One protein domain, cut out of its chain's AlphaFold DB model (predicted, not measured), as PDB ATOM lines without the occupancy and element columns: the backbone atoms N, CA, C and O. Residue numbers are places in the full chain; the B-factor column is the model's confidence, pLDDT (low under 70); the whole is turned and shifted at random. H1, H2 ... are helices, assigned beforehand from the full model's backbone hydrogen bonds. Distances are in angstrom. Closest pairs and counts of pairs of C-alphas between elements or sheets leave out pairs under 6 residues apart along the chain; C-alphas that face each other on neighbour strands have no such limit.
ATOM      1  N   ILE A  85      45.951   4.331 -29.628       97.12
ATOM      2  CA  ILE A  85      45.604   3.036 -30.222       97.12
ATOM      3  C   ILE A  85      45.861   1.926 -29.192       97.12
ATOM      4  O   ILE A  85      46.938   1.907 -28.597       97.12
ATOM      5  N   PRO A  86      44.951   0.958 -28.984       96.88
ATOM      6  CA  PRO A  86      45.194  -0.172 -28.087       96.88
ATOM      7  C   PRO A  86      46.365  -1.034 -28.576       96.88
ATOM      8  O   PRO A  86      46.502  -1.285 -29.774       96.88
ATOM      9  N   SER A  87      47.186  -1.539 -27.647       96.75
ATOM     10  CA  SER A  87      48.415  -2.302 -27.943       96.75
ATOM     11  C   SER A  87      48.190  -3.475 -28.902       96.75
ATOM     12  O   SER A  87      48.981  -3.684 -29.815       96.75
ATOM     13  N   SER A  88      47.059  -4.170 -28.783       96.62
ATOM     14  CA  SER A  88      46.685  -5.297 -29.646       96.62
ATOM     15  C   SER A  88      46.373  -4.922 -31.103       96.62
ATOM     16  O   SER A  88      46.149  -5.815 -31.918       96.62
ATOM     17  N   CYS A  89      46.310  -3.631 -31.443       97.38
ATOM     18  CA  CYS A  89      46.172  -3.134 -32.817       97.38
ATOM     19  C   CYS A  89      47.476  -2.541 -33.377       97.38
ATOM     20  O   CYS A  89      47.531  -2.279 -34.585       97.38
ATOM     21  N   ARG A  90      48.505  -2.317 -32.544       96.69
ATOM     22  CA  ARG A  90      49.750  -1.612 -32.900       96.69
ATOM     23  C   ARG A  90      50.737  -2.511 -33.651       96.69
ATOM     24  O   ARG A  90      51.845  -2.751 -33.188       96.69
ATOM     25  N   LEU A  91      50.321  -3.027 -34.801       94.50
ATOM     26  CA  LEU A  91      51.132  -3.905 -35.642       94.50
ATOM     27  C   LEU A  91      51.644  -3.161 -36.884       94.50
ATOM     28  O   LEU A  91      50.943  -2.336 -37.473       94.50
ATOM     29  N   THR A  92      52.855  -3.455 -37.322       89.62
ATOM     30  CA  THR A  92      53.345  -3.013 -38.633       89.62
ATOM     31  C   THR A  92      52.734  -3.866 -39.751       89.62
ATOM     32  O   THR A  92      51.963  -4.793 -39.497       89.62
ATOM     33  N   HIS A  93      53.071  -3.566 -41.009       82.88
ATOM     34  CA  HIS A  93      52.719  -4.430 -42.143       82.88
ATOM     35  C   HIS A  93      53.338  -5.835 -42.014       82.88
ATOM     36  O   HIS A  93      52.743  -6.819 -42.419       82.88
ATOM     37  N   SER A  94      54.512  -5.932 -41.389       86.94
ATOM     38  CA  SER A  94      55.190  -7.192 -41.055       86.94
ATOM     39  C   SER A  94      54.663  -7.866 -39.782       86.94
ATOM     40  O   SER A  94      55.367  -8.678 -39.190       86.94
ATOM     41  N   GLU A  95      53.478  -7.467 -39.309       89.38
ATOM     42  CA  GLU A  95      52.823  -7.978 -38.096       89.38
ATOM     43  C   GLU A  95      53.633  -7.831 -36.798       89.38
ATOM     44  O   GLU A  95      53.268  -8.367 -35.753       89.38
ATOM     45  N   ARG A  96      54.712  -7.040 -36.807       93.50
ATOM     46  CA  ARG A  96      55.506  -6.777 -35.607       93.50
ATOM     47  C   ARG A  96      54.832  -5.704 -34.764       93.50
ATOM     48  O   ARG A  96      54.426  -4.662 -35.277       93.50
ATOM     49  N   SER A  97      54.746  -5.943 -33.461       95.31
ATOM     50  CA  SER A  97      54.262  -4.940 -32.512       95.31
ATOM     51  C   SER A  97      55.219  -3.749 -32.452       95.31
ATOM     52  O   SER A  97      56.439  -3.935 -32.414       95.31
ATOM     53  N   ILE A  98      54.677  -2.531 -32.450       96.62
ATOM     54  CA  ILE A  98      55.447  -1.292 -32.307       96.62
ATOM     55  C   ILE A  98      54.933  -0.483 -31.117       96.62
ATOM     56  O   ILE A  98      53.737  -0.202 -30.985       96.62
ATOM     57  N   SER A  99      55.842  -0.110 -30.215       97.62
ATOM     58  CA  SER A  99      55.504   0.796 -29.118       97.62
ATOM     59  C   SER A  99      55.509   2.260 -29.594       97.62
ATOM     60  O   SER A  99      56.242   2.595 -30.527       97.62
ATOM     61  N   PRO A 100      54.747   3.169 -28.956       97.75
ATOM     62  CA  PRO A 100      54.775   4.597 -29.294       97.75
ATOM     63  C   PRO A 100      56.183   5.207 -29.193       97.75
ATOM     64  O   PRO A 100      56.590   5.990 -30.047       97.75
ATOM     65  N   GLY A 101      56.960   4.787 -28.190       97.69
ATOM     66  CA  GLY A 101      58.358   5.195 -28.044       97.69
ATOM     67  C   GLY A 101      59.253   4.658 -29.162       97.69
ATOM     68  O   GLY A 101      60.084   5.395 -29.676       97.69
ATOM     69  N   GLN A 102      59.050   3.412 -29.606       96.81
ATOM     70  CA  GLN A 102      59.774   2.859 -30.759       96.81
ATOM     71  C   GLN A 102      59.407   3.568 -32.064       96.81
ATOM     72  O   GLN A 102      60.280   3.770 -32.902       96.81
ATOM     73  N   ALA A 103      58.137   3.941 -32.239       96.69
ATOM     74  CA  ALA A 103      57.670   4.678 -33.407       96.69
ATOM     75  C   ALA A 103      58.405   6.019 -33.553       96.69
ATOM     76  O   ALA A 103      58.938   6.302 -34.621       96.69
ATOM     77  N   VAL A 104      58.508   6.801 -32.474       97.19
ATOM     78  CA  VAL A 104      59.243   8.077 -32.494       97.19
ATOM     79  C   VAL A 104      60.758   7.872 -32.494       97.19
ATOM     80  O   VAL A 104      61.460   8.491 -33.286       97.19
ATOM     81  N   GLY A 105      61.275   6.965 -31.664       96.62
ATOM     82  CA  GLY A 105      62.715   6.730 -31.530       96.62
ATOM     83  C   GLY A 105      63.377   6.275 -32.831       96.62
ATOM     84  O   GLY A 105      64.504   6.659 -33.119       96.62
ATOM     85  N   ARG A 106      62.663   5.518 -33.671       96.19
ATOM     86  CA  ARG A 106      63.176   5.094 -34.983       96.19
ATOM     87  C   ARG A 106      63.284   6.234 -35.999       96.19
ATOM     88  O   ARG A 106      64.112   6.144 -36.899       96.19
ATOM     89  N   LEU A 107      62.510   7.309 -35.838       94.88
ATOM     90  CA  LEU A 107      62.639   8.516 -36.664       94.88
ATOM     91  C   LEU A 107      63.873   9.346 -36.294       94.88
ATOM     92  O   LEU A 107      64.336  10.139 -37.105       94.88
ATOM     93  N   LEU A 108      64.438   9.154 -35.100       94.31
ATOM     94  CA  LEU A 108      65.667   9.836 -34.684       94.31
ATOM     95  C   LEU A 108      66.934   9.213 -35.284       94.31
ATOM     96  O   LEU A 108      68.006   9.795 -35.155       94.31
ATOM     97  N   ILE A 109      66.832   8.054 -35.944       92.75
ATOM     98  CA  ILE A 109      67.979   7.381 -36.561       92.75
ATOM     99  C   ILE A 109      68.363   8.139 -37.845       92.75
ATOM    100  O   ILE A 109      67.573   8.152 -38.798       92.75
ATOM    101  N   PRO A 110      69.564   8.740 -37.921       83.50
ATOM    102  CA  PRO A 110      70.026   9.421 -39.126       83.50
ATOM    103  C   PRO A 110      70.051   8.461 -40.322       83.50
ATOM    104  O   PRO A 110      70.283   7.264 -40.151       83.50
ATOM    105  N   PHE A 111      69.809   8.977 -41.530       84.38
ATOM    106  CA  PHE A 111      69.735   8.234 -42.804       84.38
ATOM    107  C   PHE A 111      68.571   7.232 -42.928       84.38
ATOM    108  O   PHE A 111      67.951   7.147 -43.984       84.38
ATOM    109  N   TYR A 112      68.191   6.547 -41.848       91.38
ATOM    110  CA  TYR A 112      67.038   5.642 -41.813       91.38
ATOM    111  C   TYR A 112      65.717   6.338 -41.466       91.38
ATOM    112  O   TYR A 112      64.660   5.715 -41.595       91.38
ATOM    113  N   ASN A 113      65.746   7.611 -41.057       92.00
ATOM    114  CA  ASN A 113      64.546   8.393 -40.754       92.00
ATOM    115  C   ASN A 113      63.541   8.357 -41.915       92.00
ATOM    116  O   ASN A 113      62.382   8.029 -41.692       92.00
ATOM    117  N   LEU A 114      63.990   8.577 -43.159       91.56
ATOM    118  CA  LEU A 114      63.101   8.570 -44.326       91.56
ATOM    119  C   LEU A 114      62.349   7.245 -44.455       91.56
ATOM    120  O   LEU A 114      61.129   7.251 -44.556       91.56
ATOM    121  N   TYR A 115      63.044   6.109 -44.365       94.81
ATOM    122  CA  TYR A 115      62.408   4.790 -44.379       94.81
ATOM    123  C   TYR A 115      61.397   4.632 -43.232       94.81
ATOM    124  O   TYR A 115      60.247   4.235 -43.449       94.81
ATOM    125  N   TRP A 116      61.795   4.987 -42.008       95.38
ATOM    126  CA  TRP A 116      60.925   4.870 -40.838       95.38
ATOM    127  C   TRP A 116      59.731   5.820 -40.876       95.38
ATOM    128  O   TRP A 116      58.674   5.462 -40.361       95.38
ATOM    129  N   MET A 117      59.846   6.970 -41.535       95.31
ATOM    130  CA  MET A 117      58.745   7.899 -41.759       95.31
ATOM    131  C   MET A 117      57.612   7.206 -42.517       95.31
ATOM    132  O   MET A 117      56.470   7.246 -42.059       95.31
ATOM    133  N   TYR A 118      57.911   6.472 -43.593       95.88
ATOM    134  CA  TYR A 118      56.894   5.676 -44.286       95.88
ATOM    135  C   TYR A 118      56.339   4.571 -43.384       95.88
ATOM    136  O   TYR A 118      55.123   4.459 -43.214       95.88
ATOM    137  N   VAL A 119      57.212   3.774 -42.760       96.06
ATOM    138  CA  VAL A 119      56.792   2.607 -41.965       96.06
ATOM    139  C   VAL A 119      55.894   3.000 -40.793       96.06
ATOM    140  O   VAL A 119      54.891   2.334 -40.530       96.06
ATOM    141  N   VAL A 120      56.235   4.071 -40.080       96.44
ATOM    142  CA  VAL A 120      55.511   4.496 -38.882       96.44
ATOM    143  C   VAL A 120      54.187   5.165 -39.250       96.44
ATOM    144  O   VAL A 120      53.167   4.833 -38.648       96.44
ATOM    145  N   ASN A 121      54.155   6.049 -40.249       96.62
ATOM    146  CA  ASN A 121      52.919   6.755 -40.610       96.62
ATOM    147  C   ASN A 121      51.915   5.846 -41.340       96.62
ATOM    148  O   ASN A 121      50.720   5.863 -41.034       96.62
ATOM    149  N   LEU A 122      52.383   4.969 -42.234       96.94
ATOM    150  CA  LEU A 122      51.522   3.956 -42.857       96.94
ATOM    151  C   LEU A 122      51.121   2.865 -41.855       96.94
ATOM    152  O   LEU A 122      49.974   2.414 -41.848       96.94
ATOM    153  N   GLY A 123      52.034   2.480 -40.959       96.19
ATOM    154  CA  GLY A 123      51.745   1.564 -39.856       96.19
ATOM    155  C   GLY A 123      50.651   2.094 -38.928       96.19
ATOM    156  O   GLY A 123      49.773   1.329 -38.523       96.19
ATOM    157  N   LEU A 124      50.652   3.404 -38.655       97.25
ATOM    158  CA  LEU A 124      49.610   4.078 -37.882       97.25
ATOM    159  C   LEU A 124      48.245   3.951 -38.572       97.25
ATOM    160  O   LEU A 124      47.274   3.554 -37.927       97.25
ATOM    161  N   CYS A 125      48.177   4.193 -39.885       97.62
ATOM    162  CA  CYS A 125      46.948   4.015 -40.669       97.62
ATOM    163  C   CYS A 125      46.422   2.575 -40.588       97.62
ATOM    164  O   CYS A 125      45.251   2.358 -40.278       97.62
ATOM    165  N   GLY A 126      47.296   1.579 -40.769       97.00
ATOM    166  CA  GLY A 126      46.915   0.167 -40.648       97.00
ATOM    167  C   GLY A 126      46.450  -0.218 -39.237       97.00
ATOM    168  O   GLY A 126      45.548  -1.048 -39.069       97.00
ATOM    169  N   ALA A 127      47.030   0.398 -38.203       97.25
ATOM    170  CA  ALA A 127      46.621   0.203 -36.817       97.25
ATOM    171  C   ALA A 127      45.244   0.812 -36.527       97.25
ATOM    172  O   ALA A 127      44.415   0.150 -35.889       97.25
ATOM    173  N   LEU A 128      44.972   2.007 -37.057       97.56
ATOM    174  CA  LEU A 128      43.648   2.626 -37.025       97.56
ATOM    175  C   LEU A 128      42.620   1.764 -37.755       97.56
ATOM    176  O   LEU A 128      41.575   1.477 -37.182       97.56
ATOM    177  N   ASP A 129      42.935   1.245 -38.942       97.88
ATOM    178  CA  ASP A 129      42.031   0.366 -39.694       97.88
ATOM    179  C   ASP A 129      41.685  -0.921 -38.944       97.88
ATOM    180  O   ASP A 129      40.529  -1.350 -38.913       97.88
ATOM    181  N   ARG A 130      42.676  -1.568 -38.316       97.50
ATOM    182  CA  ARG A 130      42.417  -2.739 -37.463       97.50
ATOM    183  C   ARG A 130      41.535  -2.371 -36.276       97.50
ATOM    184  O   ARG A 130      40.621  -3.130 -35.946       97.50
ATOM    185  N   HIS A 131      41.777  -1.219 -35.654       97.50
ATOM    186  CA  HIS A 131      40.961  -0.765 -34.537       97.50
ATOM    187  C   HIS A 131      39.521  -0.438 -34.966       97.50
ATOM    188  O   HIS A 131      38.579  -0.892 -34.309       97.50
ATOM    189  N   ALA A 132      39.359   0.247 -36.097       97.75
ATOM    190  CA  ALA A 132      38.084   0.572 -36.718       97.75
ATOM    191  C   ALA A 132      37.283  -0.682 -37.062       97.75
ATOM    192  O   ALA A 132      36.117  -0.782 -36.673       97.75
ATOM    193  N   ARG A 133      37.919  -1.700 -37.661       97.62
ATOM    194  CA  ARG A 133      37.284  -3.004 -37.920       97.62
ATOM    195  C   ARG A 133      36.753  -3.657 -36.641       97.62
ATOM    196  O   ARG A 133      35.612  -4.110 -36.619       97.62
ATOM    197  N   ARG A 134      37.526  -3.650 -35.546       96.94
ATOM    198  CA  ARG A 134      37.096  -4.222 -34.250       96.94
ATOM    199  C   ARG A 134      35.909  -3.490 -33.622       96.94
ATOM    200  O   ARG A 134      35.136  -4.102 -32.881       96.94
ATOM    201  N   LEU A 135      35.775  -2.191 -33.884       97.06
ATOM    202  CA  LEU A 135      34.673  -1.360 -33.393       97.06
ATOM    203  C   LEU A 135      33.540  -1.183 -34.413       97.06
ATOM    204  O   LEU A 135      32.575  -0.477 -34.112       97.06
ATOM    205  N   LYS A 136      33.627  -1.834 -35.583       96.88
ATOM    206  CA  LYS A 136      32.689  -1.666 -36.703       96.88
ATOM    207  C   LYS A 136      32.489  -0.182 -37.065       96.88
ATOM    208  O   LYS A 136      31.362   0.262 -37.283       96.88
ATOM    209  N   SER A 137      33.569   0.603 -37.053       96.56
ATOM    210  CA  SER A 137      33.544   1.979 -37.561       96.56
ATOM    211  C   SER A 137      33.620   1.964 -39.094       96.56
ATOM    212  O   SER A 137      34.378   1.158 -39.641       96.56
ATOM    213  N   PRO A 138      32.840   2.811 -39.795       96.38
ATOM    214  CA  PRO A 138      32.937   2.950 -41.245       96.38
ATOM    215  C   PRO A 138      34.199   3.710 -41.680       96.38
ATOM    216  O   PRO A 138      34.603   3.595 -42.836       96.38
ATOM    217  N   LEU A 139      34.822   4.476 -40.776       96.12
ATOM    218  CA  LEU A 139      35.996   5.283 -41.087       96.12
ATOM    219  C   LEU A 139      37.242   4.407 -41.255       96.12
ATOM    220  O   LEU A 139      37.436   3.420 -40.538       96.12
ATOM    221  N   ARG A 140      38.094   4.787 -42.208       96.38
ATOM    222  CA  ARG A 140      39.347   4.102 -42.547       96.38
ATOM    223  C   ARG A 140      40.532   5.034 -42.374       96.38
ATOM    224  O   ARG A 140      40.390   6.246 -42.512       96.38
ATOM    225  N   GLY A 141      41.692   4.457 -42.074       93.50
ATOM    226  CA  GLY A 141      42.954   5.175 -41.965       93.50
ATOM    227  C   GLY A 141      43.286   5.907 -43.275       93.50
ATOM    228  O   GLY A 141      43.154   5.312 -44.346       93.50
ATOM    229  N   PRO A 142      43.738   7.174 -43.224       97.00
ATOM    230  CA  PRO A 142      43.991   7.998 -44.405       97.00
ATOM    231  C   PRO A 142      45.354   7.656 -45.036       97.00
ATOM    232  O   PRO A 142      46.250   8.496 -45.120       97.00
ATOM    233  N   SER A 143      45.528   6.402 -45.467       97.12
ATOM    234  CA  SER A 143      46.809   5.864 -45.953       97.12
ATOM    235  C   SER A 143      47.369   6.631 -47.150       97.12
ATOM    236  O   SER A 143      48.568   6.895 -47.195       97.12
ATOM    237  N   LEU A 144      46.510   7.049 -48.085       96.94
ATOM    238  CA  LEU A 144      46.917   7.829 -49.255       96.94
ATOM    239  C   LEU A 144      47.433   9.220 -48.864       96.94
ATOM    240  O   LEU A 144      48.435   9.679 -49.408       96.94
ATOM    241  N   VAL A 145      46.789   9.872 -47.891       97.12
ATOM    242  CA  VAL A 145      47.216  11.189 -47.392       97.12
ATOM    243  C   VAL A 145      48.561  11.063 -46.681       97.12
ATOM    244  O   VAL A 145      49.464  11.853 -46.943       97.12
ATOM    245  N   ALA A 146      48.732  10.023 -45.857       97.00
ATOM    246  CA  ALA A 146      49.996   9.724 -45.187       97.00
ATOM    247  C   ALA A 146      51.133   9.468 -46.188       97.00
ATOM    248  O   ALA A 146      52.224  10.022 -46.052       97.00
ATOM    249  N   LEU A 147      50.872   8.648 -47.212       97.38
ATOM    250  CA  LEU A 147      51.835   8.342 -48.268       97.38
ATOM    251  C   LEU A 147      52.229   9.607 -49.033       97.38
ATOM    252  O   LEU A 147      53.416   9.866 -49.220       97.38
ATOM    253  N   THR A 148      51.242  10.415 -49.424       97.19
ATOM    254  CA  THR A 148      51.472  11.665 -50.159       97.19
ATOM    255  C   THR A 148      52.279  12.650 -49.320       97.19
ATOM    256  O   THR A 148      53.246  13.215 -49.824       97.19
ATOM    257  N   ALA A 149      51.969  12.791 -48.026       96.25
ATOM    258  CA  ALA A 149      52.752  13.614 -47.104       96.25
ATOM    259  C   ALA A 149      54.225  13.170 -47.053       96.25
ATOM    260  O   ALA A 149      55.124  14.002 -47.150       96.25
ATOM    261  N   CYS A 150      54.480  11.858 -46.980       95.75
ATOM    262  CA  CYS A 150      55.839  11.314 -46.961       95.75
ATOM    263  C   CYS A 150      56.593  11.558 -48.285       95.75
ATOM    264  O   CYS A 150      57.762  11.953 -48.261       95.75
ATOM    265  N   ILE A 151      55.929  11.374 -49.434       96.19
ATOM    266  CA  ILE A 151      56.520  11.625 -50.760       96.19
ATOM    267  C   ILE A 151      56.867  13.108 -50.908       96.19
ATOM    268  O   ILE A 151      58.008  13.449 -51.220       96.19
ATOM    269  N   VAL A 152      55.914  13.996 -50.617       95.31
ATOM    270  CA  VAL A 152      56.095  15.451 -50.722       95.31
ATOM    271  C   VAL A 152      57.203  15.949 -49.786       95.31
ATOM    272  O   VAL A 152      58.001  16.791 -50.189       95.31
ATOM    273  N   GLN A 153      57.308  15.399 -48.571       93.00
ATOM    274  CA  GLN A 153      58.395  15.700 -47.628       93.00
ATOM    275  C   GLN A 153      59.780  15.333 -48.188       93.00
ATOM    276  O   GLN A 153      60.766  15.991 -47.868       93.00
ATOM    277  N   THR A 154      59.860  14.286 -49.014       91.44
ATOM    278  CA  THR A 154      61.124  13.802 -49.593       91.44
ATOM    279  C   THR A 154      61.624  14.716 -50.722       91.44
ATOM    280  O   THR A 154      62.820  14.759 -51.003       91.44
ATOM    281  N   LEU A 155      60.732  15.485 -51.357       91.25
ATOM    282  CA  LEU A 155      61.069  16.389 -52.457       91.25
ATOM    283  C   LEU A 155      61.581  17.738 -51.918       91.25
ATOM    284  O   LEU A 155      60.794  18.500 -51.357       91.25
ATOM    285  N   PRO A 156      62.857  18.113 -52.117       79.31
ATOM    286  CA  PRO A 156      63.454  19.281 -51.462       79.31
ATOM    287  C   PRO A 156      62.710  20.592 -51.759       79.31
ATOM    288  O   PRO A 156      62.418  21.349 -50.833       79.31
ATOM    289  N   PHE A 157      62.330  20.826 -53.017       79.44
ATOM    290  CA  PHE A 157      61.658  22.059 -53.439       79.44
ATOM    291  C   PHE A 157      60.170  22.092 -53.069       79.44
ATOM    292  O   PHE A 157      59.660  23.112 -52.612       79.44
ATOM    293  N   VAL A 158      59.474  20.961 -53.208       83.62
ATOM    294  CA  VAL A 158      58.028  20.862 -52.950       83.62
ATOM    295  C   VAL A 158      57.737  20.801 -51.444       83.62
ATOM    296  O   VAL A 158      56.711  21.306 -50.980       83.62
ATOM    297  N   SER A 159      58.670  20.249 -50.659       86.38
ATOM    298  CA  SER A 159      58.506  20.033 -49.218       86.38
ATOM    299  C   SER A 159      58.231  21.306 -48.426       86.38
ATOM    300  O   SER A 159      57.553  21.252 -47.409       86.38
ATOM    301  N   LEU A 160      58.738  22.457 -48.868       79.50
ATOM    302  CA  LEU A 160      58.690  23.678 -48.066       79.50
ATOM    303  C   LEU A 160      57.273  24.249 -47.936       79.50
ATOM    304  O   LEU A 160      56.901  24.734 -46.872       79.50
ATOM    305  N   VAL A 161      56.499  24.185 -49.018       81.31
ATOM    306  CA  VAL A 161      55.157  24.780 -49.086       81.31
ATOM    307  C   VAL A 161      54.090  23.708 -48.920       81.31
ATOM    308  O   VAL A 161      53.121  23.886 -48.187       81.31
ATOM    309  N   VAL A 162      54.277  22.569 -49.585       88.75
ATOM    310  CA  VAL A 162      53.207  21.588 -49.760       88.75
ATOM    311  C   VAL A 162      53.226  20.537 -48.649       88.75
ATOM    312  O   VAL A 162      52.161  20.091 -48.225       88.75
ATOM    313  N   ALA A 163      54.398  20.166 -48.111       90.38
ATOM    314  CA  ALA A 163      54.458  19.135 -47.069       90.38
ATOM    315  C   ALA A 163      53.695  19.515 -45.791       90.38
ATOM    316  O   ALA A 163      52.930  18.673 -45.321       90.38
ATOM    317  N   PRO A 164      53.811  20.744 -45.237       88.44
ATOM    318  CA  PRO A 164      53.068  21.116 -44.036       88.44
ATOM    319  C   PRO A 164      51.554  20.981 -44.221       88.44
ATOM    320  O   PRO A 164      50.870  20.514 -43.317       88.44
ATOM    321  N   ILE A 165      51.038  21.302 -45.413       90.19
ATOM    322  CA  ILE A 165      49.611  21.186 -45.738       90.19
ATOM    323  C   ILE A 165      49.167  19.719 -45.675       90.19
ATOM    324  O   ILE A 165      48.184  19.401 -45.002       90.19
ATOM    325  N   PHE A 166      49.907  18.809 -46.319       95.00
ATOM    326  CA  PHE A 166      49.586  17.379 -46.282       95.00
ATOM    327  C   PHE A 166      49.759  16.765 -44.891       95.00
ATOM    328  O   PHE A 166      48.937  15.938 -44.494       95.00
ATOM    329  N   TRP A 167      50.773  17.181 -44.127       94.69
ATOM    330  CA  TRP A 167      50.940  16.745 -42.739       94.69
ATOM    331  C   TRP A 167      49.790  17.218 -41.857       94.69
ATOM    332  O   TRP A 167      49.221  16.409 -41.130       94.69
ATOM    333  N   CYS A 168      49.386  18.486 -41.957       92.81
ATOM    334  CA  CYS A 168      48.224  18.995 -41.234       92.81
ATOM    335  C   CYS A 168      46.950  18.224 -41.601       92.81
ATOM    336  O   CYS A 168      46.232  17.784 -40.703       92.81
ATOM    337  N   ALA A 169      46.692  18.005 -42.895       94.81
ATOM    338  CA  ALA A 169      45.544  17.225 -43.352       94.81
ATOM    339  C   ALA A 169      45.575  15.792 -42.797       94.81
ATOM    340  O   ALA A 169      44.577  15.310 -42.261       94.81
ATOM    341  N   PHE A 170      46.736  15.133 -42.854       96.75
ATOM    342  CA  PHE A 170      46.931  13.799 -42.291       96.75
ATOM    343  C   PHE A 170      46.634  13.762 -40.786       96.75
ATOM    344  O   PHE A 170      45.878  12.897 -40.339       96.75
ATOM    345  N   MET A 171      47.182  14.710 -40.021       96.00
ATOM    346  CA  MET A 171      46.986  14.782 -38.574       96.00
ATOM    347  C   MET A 171      45.511  14.974 -38.213       96.00
ATOM    348  O   MET A 171      44.974  14.210 -37.414       96.00
ATOM    349  N   VAL A 172      44.829  15.914 -38.876       95.12
ATOM    350  CA  VAL A 172      43.392  16.157 -38.677       95.12
ATOM    351  C   VAL A 172      42.571  14.906 -38.992       95.12
ATOM    352  O   VAL A 172      41.721  14.517 -38.193       95.12
ATOM    353  N   CYS A 173      42.835  14.229 -40.115       96.75
ATOM    354  CA  CYS A 173      42.130  12.992 -40.457       96.75
ATOM    355  C   CYS A 173      42.341  11.893 -39.404       96.75
ATOM    356  O   CYS A 173      41.385  11.211 -39.035       96.75
ATOM    357  N   VAL A 174      43.572  11.718 -38.914       97.00
ATOM    358  CA  VAL A 174      43.882  10.735 -37.866       97.00
ATOM    359  C   VAL A 174      43.134  11.052 -36.574       97.00
ATOM    360  O   VAL A 174      42.520  10.147 -36.006       97.00
ATOM    361  N   ASP A 175      43.136  12.307 -36.129       95.81
ATOM    362  CA  ASP A 175      42.448  12.714 -34.902       95.81
ATOM    363  C   ASP A 175      40.928  12.531 -35.000       95.81
ATOM    364  O   ASP A 175      40.329  11.944 -34.098       95.81
ATOM    365  N   LEU A 176      40.311  12.899 -36.129       95.25
ATOM    366  CA  LEU A 176      38.878  12.673 -36.363       95.25
ATOM    367  C   LEU A 176      38.497  11.188 -36.261       95.25
ATOM    368  O   LEU A 176      37.465  10.837 -35.684       95.25
ATOM    369  N   ILE A 177      39.335  10.300 -36.803       96.94
ATOM    370  CA  ILE A 177      39.118   8.852 -36.707       96.94
ATOM    371  C   ILE A 177      39.269   8.394 -35.258       96.94
ATOM    372  O   ILE A 177      38.442   7.629 -34.768       96.94
ATOM    373  N   GLN A 178      40.311   8.842 -34.559       96.75
ATOM    374  CA  GLN A 178      40.537   8.464 -33.164       96.75
ATOM    375  C   GLN A 178      39.390   8.902 -32.251       96.75
ATOM    376  O   GLN A 178      38.982   8.120 -31.387       96.75
ATOM    377  N   ASP A 179      38.822  10.082 -32.486       95.56
ATOM    378  CA  ASP A 179      37.663  10.583 -31.753       95.56
ATOM    379  C   ASP A 179      36.412   9.715 -31.994       95.56
ATOM    380  O   ASP A 179      35.760   9.301 -31.027       95.56
ATOM    381  N   ASP A 180      36.097   9.344 -33.246       96.00
ATOM    382  CA  ASP A 180      34.990   8.410 -33.549       96.00
ATOM    383  C   ASP A 180      35.196   7.046 -32.870       96.00
ATOM    384  O   ASP A 180      34.271   6.493 -32.259       96.00
ATOM    385  N   LEU A 181      36.420   6.511 -32.917       96.38
ATOM    386  CA  LEU A 181      36.750   5.243 -32.266       96.38
ATOM    387  C   LEU A 181      36.596   5.334 -30.743       96.38
ATOM    388  O   LEU A 181      36.013   4.426 -30.136       96.38
ATOM    389  N   GLY A 182      37.029   6.439 -30.134       95.88
ATOM    390  CA  GLY A 182      36.858   6.711 -28.707       95.88
ATOM    391  C   GLY A 182      35.384   6.738 -28.292       95.88
ATOM    392  O   GLY A 182      34.987   6.052 -27.342       95.88
ATOM    393  N   LEU A 183      34.540   7.440 -29.056       96.44
ATOM    394  CA  LEU A 183      33.092   7.505 -28.818       96.44
ATOM    395  C   LEU A 183      32.429   6.122 -28.912       96.44
ATOM    396  O   LEU A 183      31.627   5.737 -28.049       96.44
ATOM    397  N   ARG A 184      32.781   5.327 -29.929       96.44
ATOM    398  CA  ARG A 184      32.245   3.963 -30.102       96.44
ATOM    399  C   ARG A 184      32.680   3.033 -28.982       96.44
ATOM    400  O   ARG A 184      31.872   2.234 -28.494       96.44
ATOM    401  N   GLN A 185      33.933   3.138 -28.552       95.88
ATOM    402  CA  GLN A 185      34.455   2.355 -27.441       95.88
ATOM    403  C   GLN A 185      33.722   2.688 -26.135       95.88
ATOM    404  O   GLN A 185      33.307   1.769 -25.420       95.88
ATOM    405  N   ALA A 186      33.486   3.974 -25.858       94.69
ATOM    406  CA  ALA A 186      32.706   4.416 -24.704       94.69
ATOM    407  C   ALA A 186      31.267   3.869 -24.742       94.69
ATOM    408  O   ALA A 186      30.795   3.277 -23.764       94.69
ATOM    409  N   LYS A 187      30.589   3.957 -25.896       96.75
ATOM    410  CA  LYS A 187      29.232   3.408 -26.086       96.75
ATOM    411  C   LYS A 187      29.176   1.897 -25.848       96.75
ATOM    412  O   LYS A 187      28.246   1.412 -25.200       96.75
ATOM    413  N   ARG A 188      30.171   1.144 -26.332       96.31
ATOM    414  CA  ARG A 188      30.267  -0.309 -26.112       96.31
ATOM    415  C   ARG A 188      30.428  -0.643 -24.628       96.31
ATOM    416  O   ARG A 188      29.710  -1.508 -24.138       96.31
ATOM    417  N   ARG A 189      31.290   0.081 -23.905       96.31
ATOM    418  CA  ARG A 189      31.481  -0.095 -22.453       96.31
ATOM    419  C   ARG A 189      30.188   0.142 -21.669       96.31
ATOM    420  O   ARG A 189      29.842  -0.678 -20.822       96.31
ATOM    421  N   ARG A 190      29.440   1.208 -21.987       96.69
ATOM    422  CA  ARG A 190      28.138   1.501 -21.353       96.69
ATOM    423  C   ARG A 190      27.123   0.372 -21.581       96.69
ATOM    424  O   ARG A 190      26.449  -0.039 -20.643       96.69
ATOM    425  N   ARG A 191      27.053  -0.182 -22.799       97.38
ATOM    426  CA  ARG A 191      26.180  -1.333 -23.110       97.38
ATOM    427  C   ARG A 191      26.565  -2.588 -22.328       97.38
ATOM    428  O   ARG A 191      25.685  -3.231 -21.771       97.38
ATOM    429  N   SER A 192      27.858  -2.905 -22.250       97.19
ATOM    430  CA  SER A 192      28.341  -4.061 -21.484       97.19
ATOM    431  C   SER A 192      28.027  -3.943 -19.991       97.19
ATOM    432  O   SER A 192      27.602  -4.923 -19.393       97.19
ATOM    433  N   ARG A 193      28.165  -2.746 -19.399       97.94
ATOM    434  CA  ARG A 193      27.796  -2.506 -17.993       97.94
ATOM    435  C   ARG A 193      26.305  -2.721 -17.738       97.94
ATOM    436  O   ARG A 193      25.956  -3.457 -16.826       97.94
ATOM    437  N   ARG A 194      25.438  -2.152 -18.586       98.00
ATOM    438  CA  ARG A 194      23.980  -2.332 -18.468       98.00
ATOM    439  C   ARG A 194      23.564  -3.797 -18.609       98.00
ATOM    440  O   ARG A 194      22.730  -4.262 -17.849       98.00
ATOM    441  N   ALA A 195      24.161  -4.534 -19.546       97.62
ATOM    442  CA  ALA A 195      23.876  -5.959 -19.717       97.62
ATOM    443  C   ALA A 195      24.293  -6.790 -18.489       97.62
ATOM    444  O   ALA A 195      23.555  -7.683 -18.078       97.62
ATOM    445  N   ALA A 196      25.442  -6.474 -17.883       97.69
ATOM    446  CA  ALA A 196      25.891  -7.122 -16.652       97.69
ATOM    447  C   ALA A 196      24.968  -6.806 -15.465       97.69
ATOM    448  O   ALA A 196      24.644  -7.696 -14.687       97.69
ATOM    449  N   GLU A 197      24.499  -5.562 -15.354       98.19
ATOM    450  CA  GLU A 197      23.547  -5.160 -14.316       98.19
ATOM    451  C   GLU A 197      22.196  -5.872 -14.465       98.19
ATOM    452  O   GLU A 197      21.659  -6.373 -13.480       98.19
ATOM    453  N   VAL A 198      21.668  -5.975 -15.690       98.12
ATOM    454  CA  VAL A 198      20.438  -6.735 -15.966       98.12
ATOM    455  C   VAL A 198      20.630  -8.208 -15.611       98.12
ATOM    456  O   VAL A 198      19.804  -8.762 -14.899       98.12
ATOM    457  N   SER A 199      21.749  -8.814 -16.026       97.94
ATOM    458  CA  SER A 199      22.050 -10.223 -15.717       97.94
ATOM    459  C   SER A 199      22.134 -10.476 -14.211       97.94
ATOM    460  O   SER A 199      21.658 -11.500 -13.735       97.94
ATOM    461  N   ARG A 200      22.699  -9.528 -13.451       98.44
ATOM    462  CA  ARG A 200      22.751  -9.592 -11.988       98.44
ATOM    463  C   ARG A 200      21.354  -9.522 -11.366       98.44
ATOM    464  O   ARG A 200      21.044 -10.357 -10.533       98.44
ATOM    465  N   LYS A 201      20.510  -8.579 -11.801       97.75
ATOM    466  CA  LYS A 201      19.129  -8.448 -11.298       97.75
ATOM    467  C   LYS A 201      18.280  -9.680 -11.611       97.75
ATOM    468  O   LYS A 201      17.471 -10.074 -10.787       97.75
ATOM    469  N   THR A 202      18.472 -10.305 -12.773       98.00
ATOM    470  CA  THR A 202      17.774 -11.550 -13.137       98.00
ATOM    471  C   THR A 202      18.229 -12.752 -12.305       98.00
ATOM    472  O   THR A 202      17.439 -13.660 -12.111       98.00
ATOM    473  N   ALA A 203      19.467 -12.767 -11.802       97.81
ATOM    474  CA  ALA A 203      19.976 -13.851 -10.957       97.81
ATOM    475  C   ALA A 203      19.528 -13.758  -9.484       97.81
ATOM    476  O   ALA A 203      19.737 -14.701  -8.729       97.81
ATOM    477  N   GLU A 204      18.962 -12.622  -9.069       97.50
ATOM    478  CA  GLU A 204      18.453 -12.387  -7.708       97.50
ATOM    479  C   GLU A 204      16.951 -12.735  -7.565       97.50
ATOM    480  O   GLU A 204      16.424 -12.655  -6.456       97.50
ATOM    481  N   VAL A 205      16.274 -13.115  -8.661       95.31
ATOM    482  CA  VAL A 205      14.849 -13.514  -8.718       95.31
ATOM    483  C   VAL A 205      14.730 -15.029  -8.803       95.31
ATOM    484  O   VAL A 205      13.892 -15.581  -8.058       95.31
TER     485      VAL A 205
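AT A GLANCE: This is residues 85 to 205 of the 205 residues of the protein "DUF4328 domain-containing protein" of Chondromyces crocatus (UniProt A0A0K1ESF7). One very long helix, H4, packs with its earlier part on H2 and H3 in a three-helix up-and-down bundle, and its far end, within residues 189 to 205, sticks out as a free arm that makes much of the length. The short helix H1 folds back on the first part of H2, residues 113 to 120, away from H3 and H4. The printed part has 121 residues with four named helices, H1 to H4 in chain order, and no named strand: the class is all helix. The whole is loose, with a radius of gyration of the C-alphas of 18.9 A and spans of 73 by 26 by 18 A.

IN THESE COORDINATES: Find C-alpha 162 at (53.207, 21.588, -49.760); from there H4, residues 162 to 203, runs 62.2 A to C-alpha 203 at (19.976, -13.851, -10.957). H2, residues 113 to 135, covers 32.3 A. H3 is residues 143 to 154, 16.8 A. H1, residues 100 to 107, begins at C-alpha 100 at (54.775, 4.597, -29.294) and is 11.5 A long.

HOW THE PARTS SIT: Begin at H2, the hub, which touches the three other helices. Its residues 125 to 135 touch H4, closest at the C-alphas of Ala 132 and Leu 181, 6.6 A, at a shallow tilt of 31 degrees, the same way. H2 and H3 form a hairpin at 11 degrees, closest at the C-alphas of Cys 125 and Ser 143, 5.6 A. H3 and H4 form another, at 31 degrees; the C-alphas of Ala 149 and Phe 166 are closest, 5.0 A. H1 and H2 form a third, at 27 degrees, closest at the C-alphas of Leu 107 and Asn 113, 4.5 A. Each O i to N i+4 pair is within hydrogen-bond range in H2, H3 and H4, and 3 of 4 in H1.

THE WHOLE: Look at Phe 157 and Val 205, whose C-alphas are the two farthest apart, 73.9 A. The printed part has no cut and no long link, and no printed residue is under 70 in pLDDT.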